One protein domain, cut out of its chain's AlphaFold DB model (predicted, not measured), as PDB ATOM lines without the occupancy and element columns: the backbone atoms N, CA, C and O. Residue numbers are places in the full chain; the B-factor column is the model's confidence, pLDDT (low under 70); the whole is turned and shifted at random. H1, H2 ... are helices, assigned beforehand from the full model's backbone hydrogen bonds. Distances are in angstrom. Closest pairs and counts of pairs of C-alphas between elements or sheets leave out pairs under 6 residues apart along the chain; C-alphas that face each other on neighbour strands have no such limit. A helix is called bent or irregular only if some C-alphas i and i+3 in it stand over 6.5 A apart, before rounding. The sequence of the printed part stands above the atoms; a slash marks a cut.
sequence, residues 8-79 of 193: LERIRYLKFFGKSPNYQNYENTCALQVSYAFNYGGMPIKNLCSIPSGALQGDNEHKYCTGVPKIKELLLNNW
ATOM      1  N   LEU A   8       3.385 -32.249  34.524       53.84
ATOM      2  CA  LEU A   8       4.070 -31.807  33.306       53.84
ATOM      3  C   LEU A   8       5.578 -32.100  33.295       53.84
ATOM      4  O   LEU A   8       6.144 -32.317  32.223       53.84
ATOM      5  N   GLU A   9       6.228 -32.109  34.458       53.25
ATOM      6  CA  GLU A   9       7.618 -32.548  34.600       53.25
ATOM      7  C   GLU A   9       7.708 -34.077  34.612       53.25
ATOM      8  O   GLU A   9       8.590 -34.624  33.963       53.25
ATOM      9  N   ARG A  10       6.765 -34.793  35.247       53.44
ATOM     10  CA  ARG A  10       6.770 -36.272  35.286       53.44
ATOM     11  C   ARG A  10       6.461 -36.932  33.939       53.44
ATOM     12  O   ARG A  10       7.116 -37.910  33.594       53.44
ATOM     13  N   ILE A  11       5.508 -36.401  33.168       52.97
ATOM     14  CA  ILE A  11       5.134 -36.919  31.837       52.97
ATOM     15  C   ILE A  11       6.251 -36.696  30.814       52.97
ATOM     16  O   ILE A  11       6.437 -37.525  29.925       52.97
ATOM     17  N   ARG A  12       7.013 -35.598  30.935       51.91
ATOM     18  CA  ARG A  12       8.129 -35.296  30.023       51.91
ATOM     19  C   ARG A  12       9.264 -36.319  30.098       51.91
ATOM     20  O   ARG A  12      10.040 -36.425  29.152       51.91
ATOM     21  N   TYR A  13       9.346 -37.114  31.164       51.91
ATOM     22  CA  TYR A  13      10.276 -38.232  31.222       51.91
ATOM     23  C   TYR A  13       9.648 -39.467  30.575       51.91
ATOM     24  O   TYR A  13       8.808 -40.144  31.161       51.91
ATOM     25  N   LEU A  14      10.143 -39.801  29.380       51.66
ATOM     26  CA  LEU A  14       9.803 -40.977  28.557       51.66
ATOM     27  C   LEU A  14       9.779 -42.309  29.346       51.66
ATOM     28  O   LEU A  14       9.116 -43.265  28.949       51.66
ATOM     29  N   LYS A  15      10.425 -42.338  30.520       55.12
ATOM     30  CA  LYS A  15      10.454 -43.459  31.465       55.12
ATOM     31  C   LYS A  15       9.153 -43.703  32.237       55.12
ATOM     32  O   LYS A  15       8.980 -44.827  32.671       55.12
ATOM     33  N   PHE A  16       8.241 -42.733  32.375       62.28
ATOM     34  CA  PHE A  16       7.062 -42.857  33.258       62.28
ATOM     35  C   PHE A  16       6.129 -44.036  32.921       62.28
ATOM     36  O   PHE A  16       5.428 -44.547  33.792       62.28
ATOM     37  N   PHE A  17       6.114 -44.459  31.654       64.56
ATOM     38  CA  PHE A  17       5.352 -45.617  31.169       64.56
ATOM     39  C   PHE A  17       6.248 -46.820  30.828       64.56
ATOM     40  O   PHE A  17       5.838 -47.686  30.053       64.56
ATOM     41  N   GLY A  18       7.501 -46.831  31.292       55.44
ATOM     42  CA  GLY A  18       8.492 -47.849  30.938       55.44
ATOM     43  C   GLY A  18       8.844 -47.901  29.443       55.44
ATOM     44  O   GLY A  18       9.234 -48.959  28.949       55.44
ATOM     45  N   LYS A  19       8.680 -46.799  28.691       56.88
ATOM     46  CA  LYS A  19       8.903 -46.765  27.232       56.88
ATOM     47  C   LYS A  19      10.236 -46.107  26.852       56.88
ATOM     48  O   LYS A  19      10.768 -45.256  27.558       56.88
ATOM     49  N   SER A  20      10.799 -46.554  25.727       51.69
ATOM     50  CA  SER A  20      12.059 -46.044  25.162       51.69
ATOM     51  C   SER A  20      11.960 -44.545  24.818       51.69
ATOM     52  O   SER A  20      10.872 -44.095  24.453       51.69
ATOM     53  N   PRO A  21      13.069 -43.774  24.849       47.59
ATOM     54  CA  PRO A  21      13.082 -42.354  24.490       47.59
ATOM     55  C   PRO A  21      12.558 -42.017  23.085       47.59
ATOM     56  O   PRO A  21      12.216 -40.874  22.816       47.59
ATOM     57  N   ASN A  22      12.473 -43.011  22.195       46.31
ATOM     58  CA  ASN A  22      11.935 -42.858  20.840       46.31
ATOM     59  C   ASN A  22      10.415 -43.096  20.756       46.31
ATOM     60  O   ASN A  22       9.862 -43.160  19.658       46.31
ATOM     61  N   TYR A  23       9.727 -43.283  21.886       45.50
ATOM     62  CA  TYR A  23       8.271 -43.372  21.908       45.50
ATOM     63  C   TYR A  23       7.700 -41.978  21.646       45.50
ATOM     64  O   TYR A  23       7.877 -41.088  22.475       45.50
ATOM     65  N   GLN A  24       7.088 -41.800  20.468       47.88
ATOM     66  CA  GLN A  24       6.558 -40.531  19.961       47.88
ATOM     67  C   GLN A  24       5.948 -39.679  21.080       47.88
ATOM     68  O   GLN A  24       5.092 -40.145  21.836       47.88
ATOM     69  N   ASN A  25       6.462 -38.453  21.181       50.62
ATOM     70  CA  ASN A  25       6.145 -37.464  22.199       50.62
ATOM     71  C   ASN A  25       4.634 -37.411  22.471       50.62
ATOM     72  O   ASN A  25       3.837 -37.294  21.542       50.62
ATOM     73  N   TYR A  26       4.223 -37.461  23.742       52.25
ATOM     74  CA  TYR A  26       2.857 -37.096  24.131       52.25
ATOM     75  C   TYR A  26       2.693 -35.582  23.945       52.25
ATOM     76  O   TYR A  26       2.777 -34.820  24.904       52.25
ATOM     77  N   GLU A  27       2.525 -35.138  22.699       50.50
ATOM     78  CA  GLU A  27       2.392 -33.719  22.346       50.50
ATOM     79  C   GLU A  27       1.135 -33.108  22.979       50.50
ATOM     80  O   GLU A  27       1.136 -31.944  23.370       50.50
ATOM     81  N   ASN A  28       0.095 -33.923  23.196       63.06
ATOM     82  CA  ASN A  28      -1.127 -33.503  23.865       63.06
ATOM     83  C   ASN A  28      -1.226 -34.060  25.297       63.06
ATOM     84  O   ASN A  28      -1.593 -35.215  25.523       63.06
ATOM     85  N   THR A  29      -0.916 -33.217  26.284       78.06
ATOM     86  CA  THR A  29      -0.915 -33.612  27.703       78.06
ATOM     87  C   THR A  29      -2.269 -33.456  28.401       78.06
ATOM     88  O   THR A  29      -2.390 -33.902  29.541       78.06
ATOM     89  N   CYS A  30      -3.304 -32.900  27.754       86.88
ATOM     90  CA  CYS A  30      -4.587 -32.612  28.416       86.88
ATOM     91  C   CYS A  30      -5.257 -33.879  28.985       86.88
ATOM     92  O   CYS A  30      -5.636 -33.932  30.155       86.88
ATOM     93  N   ALA A  31      -5.287 -34.965  28.208       89.06
ATOM     94  CA  ALA A  31      -5.852 -36.240  28.641       89.06
ATOM     95  C   ALA A  31      -5.063 -36.872  29.801       89.06
ATOM     96  O   ALA A  31      -5.646 -37.478  30.704       89.06
ATOM     97  N   LEU A  32      -3.741 -36.688  29.812       88.00
ATOM     98  CA  LEU A  32      -2.894 -37.156  30.903       88.00
ATOM     99  C   LEU A  32      -3.113 -36.340  32.182       88.00
ATOM    100  O   LEU A  32      -3.141 -36.925  33.264       88.00
ATOM    101  N   GLN A  33      -3.316 -35.024  32.067       87.56
ATOM    102  CA  GLN A  33      -3.653 -34.143  33.191       87.56
ATOM    103  C   GLN A  33      -4.980 -34.532  33.840       87.56
ATOM    104  O   GLN A  33      -5.024 -34.752  35.051       87.56
ATOM    105  N   VAL A  34      -6.027 -34.733  33.039       90.62
ATOM    106  CA  VAL A  34      -7.315 -35.229  33.544       90.62
ATOM    107  C   VAL A  34      -7.165 -36.629  34.149       90.62
ATOM    108  O   VAL A  34      -7.666 -36.887  35.242       90.62
ATOM    109  N   SER A  35      -6.398 -37.524  33.513       92.25
ATOM    110  CA  SER A  35      -6.142 -38.864  34.063       92.25
ATOM    111  C   SER A  35      -5.440 -38.829  35.421       92.25
ATOM    112  O   SER A  35      -5.742 -39.618  36.315       92.25
ATOM    113  N   TYR A  36      -4.477 -37.928  35.589       89.56
ATOM    114  CA  TYR A  36      -3.800 -37.729  36.863       89.56
ATOM    115  C   TYR A  36      -4.763 -37.203  37.925       89.56
ATOM    116  O   TYR A  36      -4.796 -37.746  39.025       89.56
ATOM    117  N   ALA A  37      -5.587 -36.213  37.585       89.44
ATOM    118  CA  ALA A  37      -6.595 -35.691  38.497       89.44
ATOM    119  C   ALA A  37      -7.583 -36.779  38.953       89.44
ATOM    120  O   ALA A  37      -7.869 -36.851  40.139       89.44
ATOM    121  N   PHE A  38      -8.009 -37.701  38.080       91.81
ATOM    122  CA  PHE A  38      -8.773 -38.883  38.504       91.81
ATOM    123  C   PHE A  38      -8.012 -39.736  39.525       91.81
ATOM    124  O   PHE A  38      -8.506 -40.027  40.616       91.81
ATOM    125  N   ASN A  39      -6.775 -40.110  39.189       92.19
ATOM    126  CA  ASN A  39      -5.955 -40.996  40.011       92.19
ATOM    127  C   ASN A  39      -5.654 -40.453  41.409       92.19
ATOM    128  O   ASN A  39      -5.679 -41.219  42.370       92.19
ATOM    129  N   TYR A  40      -5.397 -39.152  41.518       89.00
ATOM    130  CA  TYR A  40      -5.014 -38.505  42.773       89.00
ATOM    131  C   TYR A  40      -6.166 -37.747  43.447       89.00
ATOM    132  O   TYR A  40      -6.059 -37.397  44.618       89.00
ATOM    133  N   GLY A  41      -7.285 -37.544  42.749       85.81
ATOM    134  CA  GLY A  41      -8.509 -36.916  43.252       85.81
ATOM    135  C   GLY A  41      -9.484 -37.884  43.926       85.81
ATOM    136  O   GLY A  41     -10.634 -37.527  44.154       85.81
ATOM    137  N   GLY A  42      -9.055 -39.113  44.232       87.69
ATOM    138  CA  GLY A  42      -9.870 -40.099  44.950       87.69
ATOM    139  C   GLY A  42     -10.740 -40.996  44.065       87.69
ATOM    140  O   GLY A  42     -11.486 -41.815  44.594       87.69
ATOM    141  N   MET A  43     -10.605 -40.919  42.735       90.19
ATOM    142  CA  MET A  43     -11.299 -41.802  41.786       90.19
ATOM    143  C   MET A  43     -10.316 -42.502  40.830       90.19
ATOM    144  O   MET A  43     -10.297 -42.205  39.632       90.19
ATOM    145  N   PRO A  44      -9.472 -43.432  41.321       92.94
ATOM    146  CA  PRO A  44      -8.459 -44.067  40.488       92.94
ATOM    147  C   PRO A  44      -9.045 -44.781  39.275       92.94
ATOM    148  O   PRO A  44      -9.905 -45.647  39.420       92.94
ATOM    149  N   ILE A  45      -8.504 -44.492  38.086       92.56
ATOM    150  CA  ILE A  45      -8.994 -45.061  36.817       92.56
ATOM    151  C   ILE A  45      -8.940 -46.590  36.843       92.56
ATOM    152  O   ILE A  45      -9.828 -47.256  36.323       92.56
ATOM    153  N   LYS A  46      -7.921 -47.155  37.501       92.50
ATOM    154  CA  LYS A  46      -7.751 -48.606  37.646       92.50
ATOM    155  C   LYS A  46      -8.893 -49.303  38.403       92.50
ATOM    156  O   LYS A  46      -9.021 -50.514  38.282       92.50
ATOM    157  N   ASN A  47      -9.694 -48.550  39.159       92.25
ATOM    158  CA  ASN A  47     -10.820 -49.053  39.947       92.25
ATOM    159  C   ASN A  47     -12.180 -48.807  39.269       92.25
ATOM    160  O   ASN A  47     -13.212 -49.135  39.851       92.25
ATOM    161  N   LEU A  48     -12.204 -48.192  38.082       90.88
ATOM    162  CA  LEU A  48     -13.437 -47.931  37.343       90.88
ATOM    163  C   LEU A  48     -13.926 -49.199  36.623       90.88
ATOM    164  O   LEU A  48     -13.130 -50.055  36.238       90.88
ATOM    165  N   CYS A  49     -15.243 -49.310  36.429       86.19
ATOM    166  CA  CYS A  49     -15.893 -50.483  35.834       86.19
ATOM    167  C   CYS A  49     -15.444 -50.753  34.391       86.19
ATOM    168  O   CYS A  49     -15.346 -51.904  33.970       86.19
ATOM    169  N   SER A  50     -15.190 -49.695  33.622       89.31
ATOM    170  CA  SER A  50     -14.750 -49.765  32.234       89.31
ATOM    171  C   SER A  50     -13.509 -48.908  32.037       89.31
ATOM    172  O   SER A  50     -13.532 -47.700  32.262       89.31
ATOM    173  N   ILE A  51     -12.414 -49.517  31.595       90.94
ATOM    174  CA  ILE A  51     -11.179 -48.800  31.274       90.94
ATOM    175  C   ILE A  51     -11.012 -48.829  29.752       90.94
ATOM    176  O   ILE A  51     -10.963 -49.921  29.181       90.94
ATOM    177  N   PRO A  52     -10.901 -47.666  29.085       89.00
ATOM    178  CA  PRO A  52     -10.686 -47.598  27.650       89.00
ATOM    179  C   PRO A  52      -9.477 -48.420  27.211       89.00
ATOM    180  O   PRO A  52      -8.405 -48.381  27.828       89.00
ATOM    181  N   SER A  53      -9.627 -49.116  26.086       87.12
ATOM    182  CA  SER A  53      -8.517 -49.831  25.460       87.12
ATOM    183  C   SER A  53      -7.360 -48.876  25.142       87.12
ATOM    184  O   SER A  53      -7.570 -47.739  24.708       87.12
ATOM    185  N   GLY A  54      -6.128 -49.336  25.367       84.06
ATOM    186  CA  GLY A  54      -4.919 -48.537  25.142       84.06
ATOM    187  C   GLY A  54      -4.551 -47.575  26.277       84.06
ATOM    188  O   GLY A  54      -3.561 -46.858  26.139       84.06
ATOM    189  N   ALA A  55      -5.285 -47.564  27.400       87.62
ATOM    190  CA  ALA A  55      -4.833 -46.881  28.609       87.62
ATOM    191  C   ALA A  55      -3.472 -47.438  29.061       87.62
ATOM    192  O   ALA A  55      -3.275 -48.652  29.173       87.62
ATOM    193  N   LEU A  56      -2.526 -46.542  29.323       87.94
ATOM    194  CA  LEU A  56      -1.172 -46.908  29.712       87.94
ATOM    195  C   LEU A  56      -1.076 -47.066  31.221       87.94
ATOM    196  O   LEU A  56      -1.728 -46.348  31.975       87.94
ATOM    197  N   GLN A  57      -0.248 -48.004  31.660       88.19
ATOM    198  CA  GLN A  57       0.101 -48.142  33.065       88.19
ATOM    199  C   GLN A  57       1.372 -47.347  33.339       88.19
ATOM    200  O   GLN A  57       2.372 -47.559  32.657       88.19
ATOM    201  N   GLY A  58       1.311 -46.431  34.302       82.94
ATOM    202  CA  GLY A  58       2.504 -45.772  34.822       82.94
ATOM    203  C   GLY A  58       3.250 -46.667  35.814       82.94
ATOM    204  O   GLY A  58       2.678 -47.620  36.350       82.94
ATOM    205  N   ASP A  59       4.498 -46.318  36.119       82.88
ATOM    206  CA  ASP A  59       5.330 -47.022  37.116       82.88
ATOM    207  C   ASP A  59       4.720 -47.019  38.533       82.88
ATOM    208  O   ASP A  59       5.078 -47.818  39.390       82.88
ATOM    209  N   ASN A  60       3.765 -46.122  38.782       81.06
ATOM    210  CA  ASN A  60       2.980 -46.014  40.012       81.06
ATOM    211  C   ASN A  60       1.712 -46.892  40.015       81.06
ATOM    212  O   ASN A  60       0.805 -46.651  40.811       81.06
ATOM    213  N   GLU A  61       1.603 -47.841  39.082       87.00
ATOM    214  CA  GLU A  61       0.467 -48.758  38.891       87.00
ATOM    215  C   GLU A  61      -0.873 -48.089  38.540       87.00
ATOM    216  O   GLU A  61      -1.897 -48.766  38.400       87.00
ATOM    217  N   HIS A  62      -0.902 -46.767  38.375       90.75
ATOM    218  CA  HIS A  62      -2.085 -46.057  37.911       90.75
ATOM    219  C   HIS A  62      -2.258 -46.212  36.398       90.75
ATOM    220  O   HIS A  62      -1.295 -46.389  35.647       90.75
ATOM    221  N   LYS A  63      -3.513 -46.139  35.943       92.12
ATOM    222  CA  LYS A  63      -3.865 -46.146  34.518       92.12
ATOM    223  C   LYS A  63      -4.054 -44.718  34.016       92.12
ATOM    224  O   LYS A  63      -4.607 -43.888  34.735       92.12
ATOM    225  N   TYR A  64      -3.627 -44.453  32.785       90.38
ATOM    226  CA  TYR A  64      -3.652 -43.134  32.160       90.38
ATOM    227  C   TYR A  64      -4.174 -43.206  30.726       90.38
ATOM    228  O   TYR A  64      -3.684 -43.989  29.910       90.38
ATOM    229  N   CYS A  65      -5.137 -42.349  30.401       90.81
ATOM    230  CA  CYS A  65      -5.588 -42.121  29.036       90.81
ATOM    231  C   CYS A  65      -4.725 -41.031  28.391       90.81
ATOM    232  O   CYS A  65      -4.518 -39.965  28.965       90.81
ATOM    233  N   THR A  66      -4.237 -41.281  27.179       84.94
ATOM    234  CA  THR A  66      -3.305 -40.389  26.467       84.94
ATOM    235  C   THR A  66      -3.971 -39.548  25.380       84.94
ATOM    236  O   THR A  66      -3.297 -38.776  24.710       84.94
ATOM    237  N   GLY A  67      -5.288 -39.669  25.196       87.69
ATOM    238  CA  GLY A  67      -6.029 -38.919  24.185       87.69
ATOM    239  C   GLY A  67      -7.445 -38.565  24.626       87.69
ATOM    240  O   GLY A  67      -8.079 -39.301  25.383       87.69
ATOM    241  N   VAL A  68      -7.952 -37.447  24.109       90.12
ATOM    242  CA  VAL A  68      -9.293 -36.921  24.419       90.12
ATOM    243  C   VAL A  68     -10.415 -37.922  24.131       90.12
ATOM    244  O   VAL A  68     -11.247 -38.109  25.020       90.12
ATOM    245  N   PRO A  69     -10.421 -38.660  22.997       90.94
ATOM    246  CA  PRO A  69     -11.446 -39.678  22.759       90.94
ATOM    247  C   PRO A  69     -11.503 -40.738  23.864       90.94
ATOM    248  O   PRO A  69     -12.578 -41.230  24.186       90.94
ATOM    249  N   LYS A  70     -10.361 -41.056  24.488       91.69
ATOM    250  CA  LYS A  70     -10.278 -42.045  25.568       91.69
ATOM    251  C   LYS A  70     -10.798 -41.506  26.892       91.69
ATOM    252  O   LYS A  70     -11.458 -42.244  27.609       91.69
ATOM    253  N   ILE A  71     -10.571 -40.229  27.197       92.94
ATOM    254  CA  ILE A  71     -11.207 -39.589  28.357       92.94
ATOM    255  C   ILE A  71     -12.724 -39.538  28.178       92.94
ATOM    256  O   ILE A  71     -13.460 -39.896  29.091       92.94
ATOM    257  N   LYS A  72     -13.199 -39.174  26.986       93.19
ATOM    258  CA  LYS A  72     -14.630 -39.169  26.671       93.19
ATOM    259  C   LYS A  72     -15.250 -40.567  26.776       93.19
ATOM    260  O   LYS A  72     -16.294 -40.716  27.399       93.19
ATOM    261  N   GLU A  73     -14.585 -41.594  26.241       92.69
ATOM    262  CA  GLU A  73     -14.977 -43.007  26.394       92.69
ATOM    263  C   GLU A  73     -15.037 -43.421  27.875       92.69
ATOM    264  O   GLU A  73     -16.025 -44.007  28.310       92.69
ATOM    265  N   LEU A  74     -14.019 -43.064  28.670       93.50
ATOM    266  CA  LEU A  74     -13.981 -43.336  30.110       93.50
ATOM    267  C   LEU A  74     -15.193 -42.724  30.826       93.50
ATOM    268  O   LEU A  74     -15.843 -43.402  31.620       93.50
ATOM    269  N   LEU A  75     -15.494 -41.456  30.536       93.50
ATOM    270  CA  LEU A  75     -16.609 -40.730  31.140       93.50
ATOM    271  C   LEU A  75     -17.955 -41.347  30.746       93.50
ATOM    272  O   LEU A  75     -18.773 -41.644  31.611       93.50
ATOM    273  N   LEU A  76     -18.166 -41.624  29.459       92.12
ATOM    274  CA  LEU A  76     -19.409 -42.219  28.959       92.12
ATOM    275  C   LEU A  76     -19.672 -43.629  29.499       92.12
ATOM    276  O   LEU A  76     -20.829 -43.986  29.707       92.12
ATOM    277  N   ASN A  77     -18.625 -44.428  29.714       90.88
ATOM    278  CA  ASN A  77     -18.784 -45.816  30.145       90.88
ATOM    279  C   ASN A  77     -18.945 -45.975  31.662       90.88
ATOM    280  O   ASN A  77     -19.464 -46.997  32.109       90.88
ATOM    281  N   ASN A  78     -18.465 -45.015  32.459       90.50
ATOM    282  CA  ASN A  78     -18.477 -45.114  33.925       90.50
ATOM    283  C   ASN A  78     -19.441 -44.135  34.600       90.50
ATOM    284  O   ASN A  78     -19.802 -44.343  35.758       90.50
ATOM    285  N   TRP A  79     -19.881 -43.096  33.891       87.25
ATOM    286  CA  TRP A  79     -20.923 -42.179  34.340       87.25
ATOM    287  C   TRP A  79     -22.167 -42.319  33.465       87.25
ATOM    288  O   TRP A  79     -22.206 -43.079  32.500       87.25
TER     289      TRP A  79
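What this domain is: This is residues 8 to 79 of the 193 residues of an uncharacterized protein of Helicobacter didelphidarum (UniProt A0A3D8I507). Two helices of equal length in residues, H3 and H4, meet near their first residues and spread apart as a V, and the long unnamed stretch of residues 41 to 67 loops from the end of H3 back to the start of H4. Beyond H3, two very short helices, H1 and H2, and the loop of residues 18 to 29 make a second, less regular part that extends the model toward Asn 22. The printed part has 72 residues with four named helices, H1, H2, H3 and H4 in that order, and no named strand; the class is all helix, though just 30 residues are in named elements, under half. The whole is compact, with a radius of gyration of the C-alphas of 11.7 A, yet its outline is elongated, with spans of 35 by 22 by 18 A.

Where its parts are: H3 takes residues 30 to 40 and is 15.5 A long from first to last C-alpha, beginning at C-alpha 30 at (-4.587, -32.612, 28.416). H4 takes residues 68 to 78, is 15.6 A long, and ends at C-alpha 78 at (-18.477, -45.114, 33.925). H1 takes residues 8 to 11, 5.4 A long, from C-alpha 8 at (4.070, -31.807, 33.306). H2 takes residues 14 to 17 and is only just irregular: C-alphas 14 and 17 are 6.9 A apart.

How they stand to each other: H3 and H4 touch, and their closest C-alphas, those of Ala 31 and Val 68, are 5.5 A apart. Their lines stand at a steep tilt of 38 degrees, and they run the same way. Within the stretch between them, residues 56 to 57 pair with residues 63 to 64, antiparallel, as strands do. H1 and H3 are near each other, with 5 pairs of C-alphas within 10 A. H1 and H2 are close but not clearly touching; their closest C-alphas, those of Arg 10 and Phe 16, are 6.9 A apart. H2 is apart from H3 and from H4, and H1 is apart from H4. In H3 and H4 every O i to N i+4 pair is within hydrogen-bond range; H1 and H2, with 4 residues each, are too short for such a pair.

The domain as a whole: The two C-alphas farthest apart, those of Asn 22 and Trp 79, are 35.5 A from each other. The printed part has no cut. The link from H1 to H2 is tight, with 2 residues; those from H2 to H3, with 12 residues, and from H3 to H4, with 27, are long. The mean pLDDT of the printed part is 78.7, and residues 8 to 28 are under 70.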